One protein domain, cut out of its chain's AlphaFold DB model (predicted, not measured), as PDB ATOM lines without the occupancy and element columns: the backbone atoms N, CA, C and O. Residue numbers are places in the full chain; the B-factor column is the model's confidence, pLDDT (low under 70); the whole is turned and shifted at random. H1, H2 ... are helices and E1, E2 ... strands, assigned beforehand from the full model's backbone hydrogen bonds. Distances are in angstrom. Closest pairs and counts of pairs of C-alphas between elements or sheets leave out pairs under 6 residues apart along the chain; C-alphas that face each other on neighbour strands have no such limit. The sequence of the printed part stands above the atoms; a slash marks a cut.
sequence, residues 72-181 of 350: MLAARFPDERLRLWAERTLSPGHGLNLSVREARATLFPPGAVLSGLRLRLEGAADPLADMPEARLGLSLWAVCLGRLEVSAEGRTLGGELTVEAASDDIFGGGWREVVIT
ATOM      1  N   MET A  72      13.922  -1.508 -61.961       50.09
ATOM      2  CA  MET A  72      15.374  -1.305 -62.034       50.09
ATOM      3  C   MET A  72      15.946  -0.689 -60.750       50.09
ATOM      4  O   MET A  72      17.064  -1.027 -60.375       50.09
ATOM      5  N   LEU A  73      15.200   0.171 -60.051       50.56
ATOM      6  CA  LEU A  73      15.580   0.703 -58.741       50.56
ATOM      7  C   LEU A  73      15.628  -0.439 -57.711       50.56
ATOM      8  O   LEU A  73      16.661  -0.660 -57.086       50.56
ATOM      9  N   ALA A  74      14.559  -1.235 -57.626       53.88
ATOM     10  CA  ALA A  74      14.451  -2.377 -56.721       53.88
ATOM     11  C   ALA A  74      15.450  -3.511 -57.040       53.88
ATOM     12  O   ALA A  74      15.973  -4.140 -56.129       53.88
ATOM     13  N   ALA A  75      15.746  -3.766 -58.318       51.31
ATOM     14  CA  ALA A  75      16.637  -4.849 -58.744       51.31
ATOM     15  C   ALA A  75      18.130  -4.465 -58.791       51.31
ATOM     16  O   ALA A  75      18.977  -5.346 -58.949       51.31
ATOM     17  N   ARG A  76      18.482  -3.170 -58.708       45.41
ATOM     18  CA  ARG A  76      19.863  -2.683 -58.939       45.41
ATOM     19  C   ARG A  76      20.465  -1.861 -57.797       45.41
ATOM     20  O   ARG A  76      21.661  -1.550 -57.853       45.41
ATOM     21  N   PHE A  77      19.683  -1.562 -56.761       51.75
ATOM     22  CA  PHE A  77      20.167  -1.089 -55.467       51.75
ATOM     23  C   PHE A  77      20.187  -2.258 -54.468       51.75
ATOM     24  O   PHE A  77      19.227  -2.419 -53.723       51.75
ATOM     25  N   PRO A  78      21.264  -3.073 -54.410       58.31
ATOM     26  CA  PRO A  78      21.520  -3.845 -53.199       58.31
ATOM     27  C   PRO A  78      21.603  -2.868 -52.023       58.31
ATOM     28  O   PRO A  78      22.130  -1.761 -52.192       58.31
ATOM     29  N   ASP A  79      21.113  -3.281 -50.855       64.88
ATOM     30  CA  ASP A  79      20.902  -2.427 -49.675       64.88
ATOM     31  C   ASP A  79      22.117  -1.544 -49.341       64.88
ATOM     32  O   ASP A  79      21.979  -0.386 -48.966       64.88
ATOM     33  N   GLU A  80      23.332  -2.044 -49.581       67.81
ATOM     34  CA  GLU A  80      24.591  -1.325 -49.381       67.81
ATOM     35  C   GLU A  80      24.822  -0.131 -50.332       67.81
ATOM     36  O   GLU A  80      25.391   0.877 -49.919       67.81
ATOM     37  N   ARG A  81      24.347  -0.169 -51.586       68.88
ATOM     38  CA  ARG A  81      24.392   1.008 -52.481       68.88
ATOM     39  C   ARG A  81      23.380   2.067 -52.075       68.88
ATOM     40  O   ARG A  81      23.677   3.252 -52.186       68.88
ATOM     41  N   LEU A  82      22.206   1.640 -51.611       67.50
ATOM     42  CA  LEU A  82      21.181   2.530 -51.077       67.50
ATOM     43  C   LEU A  82      21.662   3.180 -49.772       67.50
ATOM     44  O   LEU A  82      21.536   4.392 -49.624       67.50
ATOM     45  N   ARG A  83      22.312   2.399 -48.898       72.69
ATOM     46  CA  ARG A  83      23.007   2.854 -47.687       72.69
ATOM     47  C   ARG A  83      24.060   3.909 -48.019       72.69
ATOM     48  O   ARG A  83      23.940   5.033 -47.555       72.69
ATOM     49  N   LEU A  84      25.015   3.600 -48.901       75.25
ATOM     50  CA  LEU A  84      26.076   4.534 -49.304       75.25
ATOM     51  C   LEU A  84      25.541   5.792 -50.006       75.25
ATOM     52  O   LEU A  84      26.134   6.863 -49.876       75.25
ATOM     53  N   TRP A  85      24.446   5.688 -50.765       73.38
ATOM     54  CA  TRP A  85      23.787   6.851 -51.359       73.38
ATOM     55  C   TRP A  85      23.120   7.716 -50.287       73.38
ATOM     56  O   TRP A  85      23.363   8.921 -50.268       73.38
ATOM     57  N   ALA A  86      22.354   7.116 -49.370       69.25
ATOM     58  CA  ALA A  86      21.713   7.806 -48.254       69.25
ATOM     59  C   ALA A  86      22.750   8.470 -47.335       69.25
ATOM     60  O   ALA A  86      22.630   9.654 -47.053       69.25
ATOM     61  N   GLU A  87      23.820   7.768 -46.955       73.62
ATOM     62  CA  GLU A  87      24.928   8.314 -46.160       73.62
ATOM     63  C   GLU A  87      25.582   9.516 -46.857       73.62
ATOM     64  O   GLU A  87      25.761  10.556 -46.232       73.62
ATOM     65  N   ARG A  88      25.869   9.439 -48.166       70.94
ATOM     66  CA  ARG A  88      26.459  10.560 -48.931       70.94
ATOM     67  C   ARG A  88      25.511  11.734 -49.161       70.94
ATOM     68  O   ARG A  88      25.979  12.850 -49.344       70.94
ATOM     69  N   THR A  89      24.212  11.470 -49.220       65.38
ATOM     70  CA  THR A  89      23.184  12.448 -49.597       65.38
ATOM     71  C   THR A  89      22.591  13.149 -48.375       65.38
ATOM     72  O   THR A  89      22.211  14.312 -48.470       65.38
ATOM     73  N   LEU A  90      22.530  12.451 -47.236       64.44
ATOM     74  CA  LEU A  90      22.021  12.948 -45.958       64.44
ATOM     75  C   LEU A  90      23.133  13.395 -44.996       64.44
ATOM     76  O   LEU A  90      22.823  14.091 -44.033       64.44
ATOM     77  N   SER A  91      24.407  13.039 -45.221       64.00
ATOM     78  CA  SER A  91      25.515  13.683 -44.497       64.00
ATOM     79  C   SER A  91      25.621  15.144 -44.949       64.00
ATOM     80  O   SER A  91      25.970  15.385 -46.106       64.00
ATOM     81  N   PRO A  92      25.373  16.135 -44.075       54.78
ATOM     82  CA  PRO A  92      25.278  17.542 -44.475       54.78
ATOM     83  C   PRO A  92      26.649  18.201 -44.730       54.78
ATOM     84  O   PRO A  92      26.725  19.404 -44.971       54.78
ATOM     85  N   GLY A  93      27.742  17.433 -44.651       57.22
ATOM     86  CA  GLY A  93      29.106  17.949 -44.583       57.22
ATOM     87  C   GLY A  93      29.423  18.567 -43.215       57.22
ATOM     88  O   GLY A  93      28.691  18.386 -42.246       57.22
ATOM     89  N   HIS A  94      30.531  19.310 -43.146       60.25
ATOM     90  CA  HIS A  94      30.879  20.178 -42.008       60.25
ATOM     91  C   HIS A  94      30.944  19.488 -40.627       60.25
ATOM     92  O   HIS A  94      30.393  19.989 -39.650       60.25
ATOM     93  N   GLY A  95      31.641  18.352 -40.528       62.94
ATOM     94  CA  GLY A  95      31.897  17.695 -39.240       62.94
ATOM     95  C   GLY A  95      30.713  16.907 -38.669       62.94
ATOM     96  O   GLY A  95      30.734  16.537 -37.498       62.94
ATOM     97  N   LEU A  96      29.686  16.625 -39.475       69.94
ATOM     98  CA  LEU A  96      28.605  15.696 -39.146       69.94
ATOM     99  C   LEU A  96      28.692  14.463 -40.048       69.94
ATOM    100  O   LEU A  96      28.637  14.565 -41.273       69.94
ATOM    101  N   ASN A  97      28.798  13.293 -39.424       76.06
ATOM    102  CA  ASN A  97      28.786  11.996 -40.084       76.06
ATOM    103  C   ASN A  97      27.468  11.283 -39.755       76.06
ATOM    104  O   ASN A  97      27.136  11.075 -38.583       76.06
ATOM    105  N   LEU A  98      26.717  10.929 -40.794       80.56
ATOM    106  CA  LEU A  98      25.508  10.127 -40.688       80.56
ATOM    107  C   LEU A  98      25.833   8.703 -41.143       80.56
ATOM    108  O   LEU A  98      26.196   8.479 -42.295       80.56
ATOM    109  N   SER A  99      25.675   7.750 -40.228       81.88
ATOM    110  CA  SER A  99      25.847   6.320 -40.501       81.88
ATOM    111  C   SER A  99      24.500   5.608 -40.472       81.88
ATOM    112  O   SER A  99      23.650   5.911 -39.631       81.88
ATOM    113  N   VAL A 100      24.298   4.667 -41.390       83.50
ATOM    114  CA  VAL A 100      23.070   3.871 -41.508       83.50
ATOM    115  C   VAL A 100      23.428   2.408 -41.273       83.50
ATOM    116  O   VAL A 100      24.392   1.910 -41.847       83.50
ATOM    117  N   ARG A 101      22.664   1.676 -40.456       84.06
ATOM    118  CA  ARG A 101      22.911   0.235 -40.267       84.06
ATOM    119  C   ARG A 101      22.342  -0.592 -41.417       84.06
ATOM    120  O   ARG A 101      23.016  -1.479 -41.931       84.06
ATOM    121  N   GLU A 102      21.098  -0.321 -41.793       81.94
ATOM    122  CA  GLU A 102      20.352  -1.090 -42.789       81.94
ATOM    123  C   GLU A 102      19.420  -0.162 -43.575       81.94
ATOM    124  O   GLU A 102      18.866   0.781 -43.014       81.94
ATOM    125  N   ALA A 103      19.249  -0.416 -44.871       77.75
ATOM    126  CA  ALA A 103      18.363   0.345 -45.746       77.75
ATOM    127  C   ALA A 103      17.546  -0.641 -46.586       77.75
ATOM    128  O   ALA A 103      18.130  -1.424 -47.323       77.75
ATOM    129  N   ARG A 104      16.215  -0.613 -46.475       79.38
ATOM    130  CA  ARG A 104      15.302  -1.517 -47.191       79.38
ATOM    131  C   ARG A 104      14.400  -0.723 -48.119       79.38
ATOM    132  O   ARG A 104      13.641   0.118 -47.645       79.38
ATOM    133  N   ALA A 105      14.437  -0.994 -49.420       77.69
ATOM    134  CA  ALA A 105      13.540  -0.341 -50.373       77.69
ATOM    135  C   ALA A 105      12.063  -0.713 -50.117       77.69
ATOM    136  O   ALA A 105      11.739  -1.873 -49.857       77.69
ATOM    137  N   THR A 106      11.154   0.258 -50.238       71.25
ATOM    138  CA  THR A 106       9.700   0.054 -50.165       71.25
ATOM    139  C   THR A 106       9.039   0.421 -51.487       71.25
ATOM    140  O   THR A 106       9.340   1.448 -52.091       71.25
ATOM    141  N   LEU A 107       8.115  -0.429 -51.944       65.25
ATOM    142  CA  LEU A 107       7.387  -0.218 -53.200       65.25
ATOM    143  C   LEU A 107       6.178   0.715 -53.027       65.25
ATOM    144  O   LEU A 107       5.878   1.492 -53.928       65.25
ATOM    145  N   PHE A 108       5.495   0.651 -51.877       60.91
ATOM    146  CA  PHE A 108       4.328   1.479 -51.555       60.91
ATOM    147  C   PHE A 108       4.316   1.866 -50.060       60.91
ATOM    148  O   PHE A 108       4.145   0.979 -49.223       60.91
ATOM    149  N   PRO A 109       4.461   3.163 -49.710       67.00
ATOM    150  CA  PRO A 109       4.884   4.249 -50.595       67.00
ATOM    151  C   PRO A 109       6.293   3.994 -51.181       67.00
ATOM    152  O   PRO A 109       7.097   3.286 -50.565       67.00
ATOM    153  N   PRO A 110       6.586   4.536 -52.376       68.75
ATOM    154  CA  PRO A 110       7.875   4.369 -53.037       68.75
ATOM    155  C   PRO A 110       8.968   5.107 -52.259       68.75
ATOM    156  O   PRO A 110       8.858   6.308 -52.002       68.75
ATOM    157  N   GLY A 111      10.015   4.383 -51.877       77.00
ATOM    158  CA  GLY A 111      11.028   4.918 -50.976       77.00
ATOM    159  C   GLY A 111      11.926   3.852 -50.361       77.00
ATOM    160  O   GLY A 111      12.192   2.814 -50.969       77.00
ATOM    161  N   ALA A 112      12.393   4.118 -49.145       78.69
ATOM    162  CA  ALA A 112      13.183   3.211 -48.331       78.69
ATOM    163  C   ALA A 112      12.920   3.413 -46.833       78.69
ATOM    164  O   ALA A 112      12.756   4.537 -46.364       78.69
ATOM    165  N   VAL A 113      12.963   2.330 -46.061       83.12
ATOM    166  CA  VAL A 113      13.080   2.376 -44.600       83.12
ATOM    167  C   VAL A 113      14.556   2.250 -44.241       83.12
ATOM    168  O   VAL A 113      15.214   1.278 -44.616       83.12
ATOM    169  N   LEU A 114      15.073   3.245 -43.530       83.44
ATOM    170  CA  LEU A 114      16.429   3.293 -43.001       83.44
ATOM    171  C   LEU A 114      16.374   2.933 -41.514       83.44
ATOM    172  O   LEU A 114      15.638   3.556 -40.753       83.44
ATOM    173  N   SER A 115      17.160   1.951 -41.089       85.44
ATOM    174  CA  SER A 115      17.171   1.455 -39.711       85.44
ATOM    175  C   SER A 115      18.536   1.657 -39.066       85.44
ATOM    176  O   SER A 115      19.577   1.490 -39.708       85.44
ATOM    177  N   GLY A 116      18.536   1.977 -37.770       83.00
ATOM    178  CA  GLY A 116      19.753   2.209 -36.992       83.00
ATOM    179  C   GLY A 116      20.586   3.377 -37.519       83.00
ATOM    180  O   GLY A 116      21.802   3.243 -37.645       83.00
ATOM    181  N   LEU A 117      19.928   4.486 -37.861       83.44
ATOM    182  CA  LEU A 117      20.578   5.747 -38.196       83.44
ATOM    183  C   LEU A 117      21.266   6.317 -36.955       83.44
ATOM    184  O   LEU A 117      20.662   6.401 -35.884       83.44
ATOM    185  N   ARG A 118      22.517   6.750 -37.105       86.12
ATOM    186  CA  ARG A 118      23.251   7.472 -36.063       86.12
ATOM    187  C   ARG A 118      23.893   8.716 -36.635       86.12
ATOM    188  O   ARG A 118      24.695   8.624 -37.568       86.12
ATOM    189  N   LEU A 119      23.564   9.856 -36.040       84.88
ATOM    190  CA  LEU A 119      24.212  11.132 -36.291       84.88
ATOM    191  C   LEU A 119      25.357  11.295 -35.293       84.88
ATOM    192  O   LEU A 119      25.135  11.275 -34.082       84.88
ATOM    193  N   ARG A 120      26.581  11.471 -35.785       84.31
ATOM    194  CA  ARG A 120      27.786  11.627 -34.967       84.31
ATOM    195  C   ARG A 120      28.555  12.870 -35.400       84.31
ATOM    196  O   ARG A 120      28.691  13.133 -36.591       84.31
ATOM    197  N   LEU A 121      29.069  13.617 -34.428       79.88
ATOM    198  CA  LEU A 121      30.004  14.709 -34.689       79.88
ATOM    199  C   LEU A 121      31.408  14.145 -34.939       79.88
ATOM    200  O   LEU A 121      31.841  13.195 -34.283       79.88
ATOM    201  N   GLU A 122      32.123  14.727 -35.891       76.12
ATOM    202  CA  GLU A 122      33.520  14.412 -36.165       76.12
ATOM    203  C   GLU A 122      34.365  14.709 -34.914       76.12
ATOM    204  O   GLU A 122      34.227  15.755 -34.283       76.12
ATOM    205  N   GLY A 123      35.176  13.738 -34.487       74.69
ATOM    206  CA  GLY A 123      35.924  13.798 -33.224       74.69
ATOM    207  C   GLY A 123      35.137  13.431 -31.953       74.69
ATOM    208  O   GLY A 123      35.769  13.104 -30.948       74.69
ATOM    209  N   ALA A 124      33.799  13.398 -31.967       78.31
ATOM    210  CA  ALA A 124      33.022  12.929 -30.817       78.31
ATOM    211  C   ALA A 124      33.155  11.411 -30.645       78.31
ATOM    212  O   ALA A 124      33.157  10.670 -31.631       78.31
ATOM    213  N   ALA A 125      33.247  10.925 -29.404       78.44
ATOM    214  CA  ALA A 125      33.220   9.488 -29.114       78.44
ATOM    215  C   ALA A 125      31.805   8.917 -29.311       78.44
ATOM    216  O   ALA A 125      31.621   7.948 -30.053       78.44
ATOM    217  N   ASP A 126      30.823   9.584 -28.709       84.25
ATOM    218  CA  ASP A 126      29.413   9.205 -28.692       84.25
ATOM    219  C   ASP A 126      28.615   9.823 -29.856       84.25
ATOM    220  O   ASP A 126      29.002  10.864 -30.404       84.25
ATOM    221  N   PRO A 127      27.490   9.207 -30.270       85.38
ATOM    222  CA  PRO A 127      26.576   9.819 -31.227       85.38
ATOM    223  C   PRO A 127      25.913  11.070 -30.631       85.38
ATOM    224  O   PRO A 127      25.602  11.140 -29.444       85.38
ATOM    225  N   LEU A 128      25.633  12.062 -31.474       84.00
ATOM    226  CA  LEU A 128      24.823  13.219 -31.098       84.00
ATOM    227  C   LEU A 128      23.340  12.827 -30.987       84.00
ATOM    228  O   LEU A 128      22.635  13.290 -30.092       84.00
ATOM    229  N   ALA A 129      22.872  11.954 -31.882       86.38
ATOM    230  CA  ALA A 129      21.504  11.451 -31.885       86.38
ATOM    231  C   ALA A 129      21.420  10.071 -32.556       86.38
ATOM    232  O   ALA A 129      21.960   9.872 -33.646       86.38
ATOM    233  N   ASP A 130      20.690   9.146 -31.929       87.69
ATOM    234  CA  ASP A 130      20.324   7.850 -32.510       87.69
ATOM    235  C   ASP A 130      18.862   7.897 -32.990       87.69
ATOM    236  O   ASP A 130      17.970   8.397 -32.297       87.69
ATOM    237  N   MET A 131      18.611   7.372 -34.185       87.75
ATOM    238  CA  MET A 131      17.309   7.327 -34.846       87.75
ATOM    239  C   MET A 131      17.034   5.870 -35.266       87.75
ATOM    240  O   MET A 131      17.619   5.380 -36.234       87.75
ATOM    241  N   PRO A 132      16.212   5.113 -34.514       86.31
ATOM    242  CA  PRO A 132      16.086   3.667 -34.707       86.31
ATOM    243  C   PRO A 132      15.458   3.285 -36.053       86.31
ATOM    244  O   PRO A 132      15.885   2.298 -36.649       86.31
ATOM    245  N   GLU A 133      14.497   4.074 -36.537       86.31
ATOM    246  CA  GLU A 133      13.846   3.938 -37.845       86.31
ATOM    247  C   GLU A 133      13.619   5.340 -38.429       86.31
ATOM    248  O   GLU A 133      13.193   6.254 -37.713       86.31
ATOM    249  N   ALA A 134      13.875   5.489 -39.726       86.00
ATOM    250  CA  ALA A 134      13.429   6.611 -40.538       86.00
ATOM    251  C   ALA A 134      12.889   6.125 -41.886       86.00
ATOM    252  O   ALA A 134      13.267   5.066 -42.389       86.00
ATOM    253  N   ARG A 135      12.019   6.921 -42.498       85.62
ATOM    254  CA  ARG A 135      11.344   6.620 -43.759       85.62
ATOM    255  C   ARG A 135      11.709   7.671 -44.779       85.62
ATOM    256  O   ARG A 135      11.317   8.821 -44.632       85.62
ATOM    257  N   LEU A 136      12.442   7.256 -45.802       82.44
ATOM    258  CA  LEU A 136      12.788   8.058 -46.964       82.44
ATOM    259  C   LEU A 136      11.731   7.823 -48.049       82.44
ATOM    260  O   LEU A 136      11.683   6.746 -48.630       82.44
ATOM    261  N   GLY A 137      10.866   8.795 -48.316       82.19
ATOM    262  CA  GLY A 137       9.886   8.790 -49.401       82.19
ATOM    263  C   GLY A 137      10.385   9.526 -50.646       82.19
ATOM    264  O   GLY A 137      11.172  10.466 -50.552       82.19
ATOM    265  N   LEU A 138       9.902   9.105 -51.820       78.88
ATOM    266  CA  LEU A 138      10.172   9.748 -53.111       78.88
ATOM    267  C   LEU A 138       8.873  10.266 -53.748       78.88
ATOM    268  O   LEU A 138       7.908   9.518 -53.927       78.88
ATOM    269  N   SER A 139       8.857  11.536 -54.156       79.00
ATOM    270  CA  SER A 139       7.719  12.141 -54.862       79.00
ATOM    271  C   SER A 139       7.679  11.676 -56.323       79.00
ATOM    272  O   SER A 139       8.342  12.245 -57.194       79.00
ATOM    273  N   LEU A 140       6.877  10.649 -56.633       75.38
ATOM    274  CA  LEU A 140       6.700  10.191 -58.024       75.38
ATOM    275  C   LEU A 140       6.194  11.307 -58.947       75.38
ATOM    276  O   LEU A 140       6.543  11.338 -60.124       75.38
ATOM    277  N   TRP A 141       5.385  12.229 -58.419       76.88
ATOM    278  CA  TRP A 141       4.868  13.358 -59.189       76.88
ATOM    279  C   TRP A 141       5.978  14.340 -59.581       76.88
ATOM    280  O   TRP A 141       6.028  14.757 -60.737       76.88
ATOM    281  N   ALA A 142       6.910  14.643 -58.671       78.69
ATOM    282  CA  ALA A 142       8.099  15.430 -58.998       78.69
ATOM    283  C   ALA A 142       8.934  14.751 -60.089       78.69
ATOM    284  O   ALA A 142       9.298  15.399 -61.068       78.69
ATOM    285  N   VAL A 143       9.136  13.431 -59.979       75.19
ATOM    286  CA  VAL A 143       9.876  12.637 -60.973       75.19
ATOM    287  C   VAL A 143       9.197  12.682 -62.348       75.19
ATOM    288  O   VAL A 143       9.872  12.876 -63.357       75.19
ATOM    289  N   CYS A 144       7.863  12.611 -62.417       72.12
ATOM    290  CA  CYS A 144       7.118  12.814 -63.668       72.12
ATOM    291  C   CYS A 144       7.272  14.229 -64.261       72.12
ATOM    292  O   CYS A 144       7.093  14.401 -65.466       72.12
ATOM    293  N   LEU A 145       7.612  15.229 -63.442       80.69
ATOM    294  CA  LEU A 145       7.901  16.608 -63.853       80.69
ATOM    295  C   LEU A 145       9.404  16.877 -64.079       80.69
ATOM    296  O   LEU A 145       9.784  18.030 -64.283       80.69
ATOM    297  N   GLY A 146      10.258  15.847 -64.048       72.06
ATOM    298  CA  GLY A 146      11.708  15.979 -64.235       72.06
ATOM    299  C   GLY A 146      12.476  16.471 -63.002       72.06
ATOM    300  O   GLY A 146      13.647  16.816 -63.124       72.06
ATOM    301  N   ARG A 147      11.841  16.499 -61.826       81.50
ATOM    302  CA  ARG A 147      12.407  16.959 -60.549       81.50
ATOM    303  C   ARG A 147      12.625  15.799 -59.586       81.50
ATOM    304  O   ARG A 147      12.012  14.744 -59.726       81.50
ATOM    305  N   LEU A 148      13.443  16.011 -58.562       79.88
ATOM    306  CA  LEU A 148      13.614  15.053 -57.472       79.88
ATOM    307  C   LEU A 148      13.241  15.716 -56.147       79.88
ATOM    308  O   LEU A 148      13.921  16.635 -55.704       79.88
ATOM    309  N   GLU A 149      12.173  15.233 -55.515       84.44
ATOM    310  CA  GLU A 149      11.796  15.591 -54.144       84.44
ATOM    311  C   GLU A 149      11.874  14.330 -53.276       84.44
ATOM    312  O   GLU A 149      11.320  13.279 -53.628       84.44
ATOM    313  N   VAL A 150      12.571  14.451 -52.150       83.06
ATOM    314  CA  VAL A 150      12.828  13.388 -51.175       83.06
ATOM    315  C   VAL A 150      12.403  13.888 -49.804       83.06
ATOM    316  O   VAL A 150      12.761  14.999 -49.423       83.06
ATOM    317  N   SER A 151      11.673  13.076 -49.046       86.19
ATOM    318  CA  SER A 151      11.337  13.362 -47.649       86.19
ATOM    319  C   SER A 151      11.861  12.246 -46.755       86.19
ATOM    320  O   SER A 151      11.640  11.080 -47.045       86.19
ATOM    321  N   ALA A 152      12.564  12.570 -45.675       85.62
ATOM    322  CA  ALA A 152      13.005  11.621 -44.662       85.62
ATOM    323  C   ALA A 152      12.373  11.979 -43.312       85.62
ATOM    324  O   ALA A 152      12.653  13.043 -42.774       85.62
ATOM    325  N   GLU A 153      11.529  11.107 -42.766       90.31
ATOM    326  CA  GLU A 153      10.874  11.268 -41.458       90.31
ATOM    327  C   GLU A 153      11.434  10.230 -40.482       90.31
ATOM    328  O   GLU A 153      11.466   9.044 -40.811       90.31
ATOM    329  N   GLY A 154      11.854  10.626 -39.281       88.88
ATOM    330  CA  GLY A 154      12.317   9.680 -38.268       88.88
ATOM    331  C   GLY A 154      12.213  10.210 -36.844       88.88
ATOM    332  O   GLY A 154      12.276  11.411 -36.587       88.88
ATOM    333  N   ARG A 155      12.067   9.295 -35.883       91.62
ATOM    334  CA  ARG A 155      11.980   9.645 -34.458       91.62
ATOM    335  C   ARG A 155      13.350   9.594 -33.809       91.62
ATOM    336  O   ARG A 155      14.067   8.610 -33.958       91.62
ATOM    337  N   THR A 156      13.707  10.623 -33.053       90.81
ATOM    338  CA  THR A 156      14.978  10.680 -32.323       90.81
ATOM    339  C   THR A 156      14.840  11.552 -31.083       90.81
ATOM    340  O   THR A 156      13.977  12.424 -31.033       90.81
ATOM    341  N   LEU A 157      15.644  11.284 -30.049       90.69
ATOM    342  CA  LEU A 157      15.653  12.044 -28.790       90.69
ATOM    343  C   LEU A 157      14.248  12.278 -28.185       90.69
ATOM    344  O   LEU A 157      13.972  13.322 -27.614       90.69
ATOM    345  N   GLY A 158      13.323  11.323 -28.324       90.06
ATOM    346  CA  GLY A 158      11.945  11.451 -27.820       90.06
ATOM    347  C   GLY A 158      10.995  12.338 -28.644       90.06
ATOM    348  O   GLY A 158       9.816  12.391 -28.302       90.06
ATOM    349  N   GLY A 159      11.469  12.963 -29.724       92.44
ATOM    350  CA  GLY A 159      10.670  13.741 -30.672       92.44
ATOM    351  C   GLY A 159      10.773  13.220 -32.109       92.44
ATOM    352  O   GLY A 159      11.101  12.054 -32.355       92.44
ATOM    353  N   GLU A 160      10.488  14.100 -33.066       93.25
ATOM    354  CA  GLU A 160      10.415  13.811 -34.500       93.25
ATOM    355  C   GLU A 160      11.301  14.776 -35.300       93.25
ATOM    356  O   GLU A 160      11.373  15.970 -35.001       93.25
ATOM    357  N   LEU A 161      11.995  14.245 -36.307       91.25
ATOM    358  CA  LEU A 161      12.821  14.992 -37.247       91.25
ATOM    359  C   LEU A 161      12.376  14.647 -38.671       91.25
ATOM    360  O   LEU A 161      12.373  13.477 -39.056       91.25
ATOM    361  N   THR A 162      12.071  15.677 -39.451       90.62
ATOM    362  CA  THR A 162      11.726  15.572 -40.870       90.62
ATOM    363  C   THR A 162      12.744  16.351 -41.693       90.62
ATOM    364  O   THR A 162      13.082  17.481 -41.354       90.62
ATOM    365  N   VAL A 163      13.234  15.761 -42.777       87.69
ATOM    366  CA  VAL A 163      14.152  16.379 -43.740       87.69
ATOM    367  C   VAL A 163      13.523  16.284 -45.121       87.69
ATOM    368  O   VAL A 163      13.398  15.193 -45.667       87.69
ATOM    369  N   GLU A 164      13.134  17.408 -45.701       88.69
ATOM    370  CA  GLU A 164      12.650  17.495 -47.079       88.69
ATOM    371  C   GLU A 164      13.758  18.085 -47.954       88.69
ATOM    372  O   GLU A 164      14.368  19.085 -47.590       88.69
ATOM    373  N   ALA A 165      14.045  17.473 -49.098       86.75
ATOM    374  CA  ALA A 165      15.078  17.914 -50.027       86.75
ATOM    375  C   ALA A 165      14.526  17.925 -51.457       86.75
ATOM    376  O   ALA A 165      13.970  16.930 -51.924       86.75
ATOM    377  N   ALA A 166      14.679  19.050 -52.154       86.88
ATOM    378  CA  ALA A 166      14.163  19.262 -53.503       86.88
ATOM    379  C   ALA A 166      15.282  19.656 -54.475       86.88
ATOM    380  O   ALA A 166      16.156  20.457 -54.144       86.88
ATOM    381  N   SER A 167      15.244  19.109 -55.689       84.00
ATOM    382  CA  SER A 167      16.154  19.392 -56.803       84.00
ATOM    383  C   SER A 167      15.360  19.719 -58.068       84.00
ATOM    384  O   SER A 167      14.338  19.086 -58.353       84.00
ATOM    385  N   ASP A 168      15.855  20.680 -58.851       81.75
ATOM    386  CA  ASP A 168      15.266  21.066 -60.141       81.75
ATOM    387  C   ASP A 168      15.482  20.012 -61.250       81.75
ATOM    388  O   ASP A 168      14.787  20.060 -62.262       81.75
ATOM    389  N   ASP A 169      16.407  19.061 -61.057       73.44
ATOM    390  CA  ASP A 169      16.728  17.962 -61.986       73.44
ATOM    391  C   ASP A 169      16.951  16.642 -61.219       73.44
ATOM    392  O   ASP A 169      17.499  16.624 -60.114       73.44
ATOM    393  N   ILE A 170      16.556  15.518 -61.813       66.19
ATOM    394  CA  ILE A 170      16.766  14.164 -61.284       66.19
ATOM    395  C   ILE A 170      18.250  13.750 -61.347       66.19
ATOM    396  O   ILE A 170      18.681  12.952 -60.514       66.19
ATOM    397  N   PHE A 171      19.037  14.259 -62.309       63.25
ATOM    398  CA  PHE A 171      20.335  13.656 -62.661       63.25
ATOM    399  C   PHE A 171      21.594  14.536 -62.545       63.25
ATOM    400  O   PHE A 171      22.687  13.994 -62.723       63.25
ATOM    401  N   GLY A 172      21.514  15.837 -62.222       53.53
ATOM    402  CA  GLY A 172      22.744  16.653 -62.170       53.53
ATOM    403  C   GLY A 172      22.740  18.007 -61.449       53.53
ATOM    404  O   GLY A 172      23.805  18.612 -61.357       53.53
ATOM    405  N   GLY A 173      21.609  18.499 -60.932       64.81
ATOM    406  CA  GLY A 173      21.526  19.862 -60.373       64.81
ATOM    407  C   GLY A 173      22.114  20.059 -58.967       64.81
ATOM    408  O   GLY A 173      22.493  21.172 -58.611       64.81
ATOM    409  N   GLY A 174      22.195  18.989 -58.170       74.62
ATOM    410  CA  GLY A 174      22.332  19.104 -56.714       74.62
ATOM    411  C   GLY A 174      21.026  19.564 -56.050       74.62
ATOM    412  O   GLY A 174      20.025  19.817 -56.715       74.62
ATOM    413  N   TRP A 175      21.014  19.653 -54.722       82.50
ATOM    414  CA  TRP A 175      19.838  20.118 -53.986       82.50
ATOM    415  C   TRP A 175      19.640  21.627 -54.154       82.50
ATOM    416  O   TRP A 175      20.565  22.401 -53.932       82.50
ATOM    417  N   ARG A 176      18.420  22.039 -54.501       86.75
ATOM    418  CA  ARG A 176      17.980  23.439 -54.549       86.75
ATOM    419  C   ARG A 176      17.585  23.952 -53.167       86.75
ATOM    420  O   ARG A 176      17.897  25.083 -52.817       86.75
ATOM    421  N   GLU A 177      16.861  23.136 -52.410       89.06
ATOM    422  CA  GLU A 177      16.361  23.476 -51.079       89.06
ATOM    423  C   GLU A 177      16.374  22.218 -50.209       89.06
ATOM    424  O   GLU A 177      16.032  21.132 -50.681       89.06
ATOM    425  N   VAL A 178      16.796  22.365 -48.953       88.38
ATOM    426  CA  VAL A 178      16.731  21.327 -47.920       88.38
ATOM    427  C   VAL A 178      16.096  21.937 -46.676       88.38
ATOM    428  O   VAL A 178      16.666  22.841 -46.071       88.38
ATOM    429  N   VAL A 179      14.918  21.457 -46.292       90.81
ATOM    430  CA  VAL A 179      14.169  21.899 -45.113       90.81
ATOM    431  C   VAL A 179      14.261  20.823 -44.039       90.81
ATOM    432  O   VAL A 179      13.773  19.712 -44.216       90.81
ATOM    433  N   ILE A 180      14.876  21.152 -42.909       90.69
ATOM    434  CA  ILE A 180      14.988  20.285 -41.738       90.69
ATOM    435  C   ILE A 180      14.044  20.822 -40.667       90.69
ATOM    436  O   ILE A 180      14.261  21.909 -40.137       90.69
ATOM    437  N   THR A 181      13.001  20.067 -40.339       92.94
ATOM    438  CA  THR A 181      12.036  20.394 -39.284       92.94
ATOM    439  C   THR A 181      12.242  19.468 -38.094       92.94
ATOM    440  O   THR A 181      12.224  18.249 -38.239       92.94
TER     441      THR A 181
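What this domain is: This is residues 72 to 181 of the 350 residues of an uncharacterized protein of Desulfovibrio sulfodismutans (UniProt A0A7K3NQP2). A single strongly twisted sheet of seven strands makes the body, with the longer helix H2 packed on one face, next to E1 and E2. The short helices lie toward one end of the sheet: H1 only grazes it, and H3 is on the opposite face from H2. The printed part has 110 residues, with three named helices and seven named strands in the order H1 H2 E1 E2 E3 E4 H3 E5 E6 E7; the class is mixed, helices and strands. The sheet is branched, its neighbour pairs antiparallel. The whole is compact, with a radius of gyration of the C-alphas of 13.9 A, yet elongated, spanning 43 by 28 by 24 A.

Where its parts are: Start in the sheet at C-alpha 111, (11.028, 4.918, -50.976), where E3 begins; it runs 26.9 A to residue 121 and bends by 69 degrees at residue 115. E4, residues 127 to 138, is 27.3 A long and bends by 72 degrees at residue 132. Next come E5, residues 148 to 156, 25.6 A, and E6, residues 159 to 167, 27.3 A. E7, residues 177 to 181, ends at C-alpha 181, (12.036, 20.394, -39.284). Earlier, look for E1, residues 96 to 99, which runs on into E2, residues 102 to 106, at 71 degrees. H2, residues 79 to 90, runs 15.9 A from C-alpha 79 at (20.902, -2.427, -49.675). H1 is residues 72 to 76 and H3 residues 140 to 144.

How they stand to each other: Begin at E3, where E1 and E2 lie on one side and E4 on the other side. N 97 and O 120 are 2.8 A apart for E1 and E3, and N 104 and O 113 are 2.8 A apart for E2 and E3. E2 E3 E4 form a meander, each strand the antiparallel neighbour of the one before, and E5 E6 E7 form another. Check N 114 and O 134, 2.8 A, between E3 and E4; N 137 and O 151, 2.7 A, between E4 and E5; N 152 and O 163, 2.8 A, between E5 and E6; and N 164 and O 179, 2.8 A, between E6 and E7. H2 is on the sheet; its closest C-alphas to E2 are those of Asp 79 and Ala 103, 5.4 A. H1 only grazes the sheet with residues 73 to 75. H3 is on the opposite face from H2, at a height over the sheet of 6.6 A, and only just over none of the strands, with 2 of its 5 C-alphas falling on E5. In H1, H2 and H3 every O i to N i+4 pair is within hydrogen-bond range.

The domain as a whole: The two C-alphas farthest apart are those of Ala 125 and Leu 145, 43.6 A. The printed part has no cut and no long link. Mean pLDDT of the printed part is 77.2; look under 70 at residues 72 to 82, 86, 89 to 96, 107 to 110 and 170 to 173.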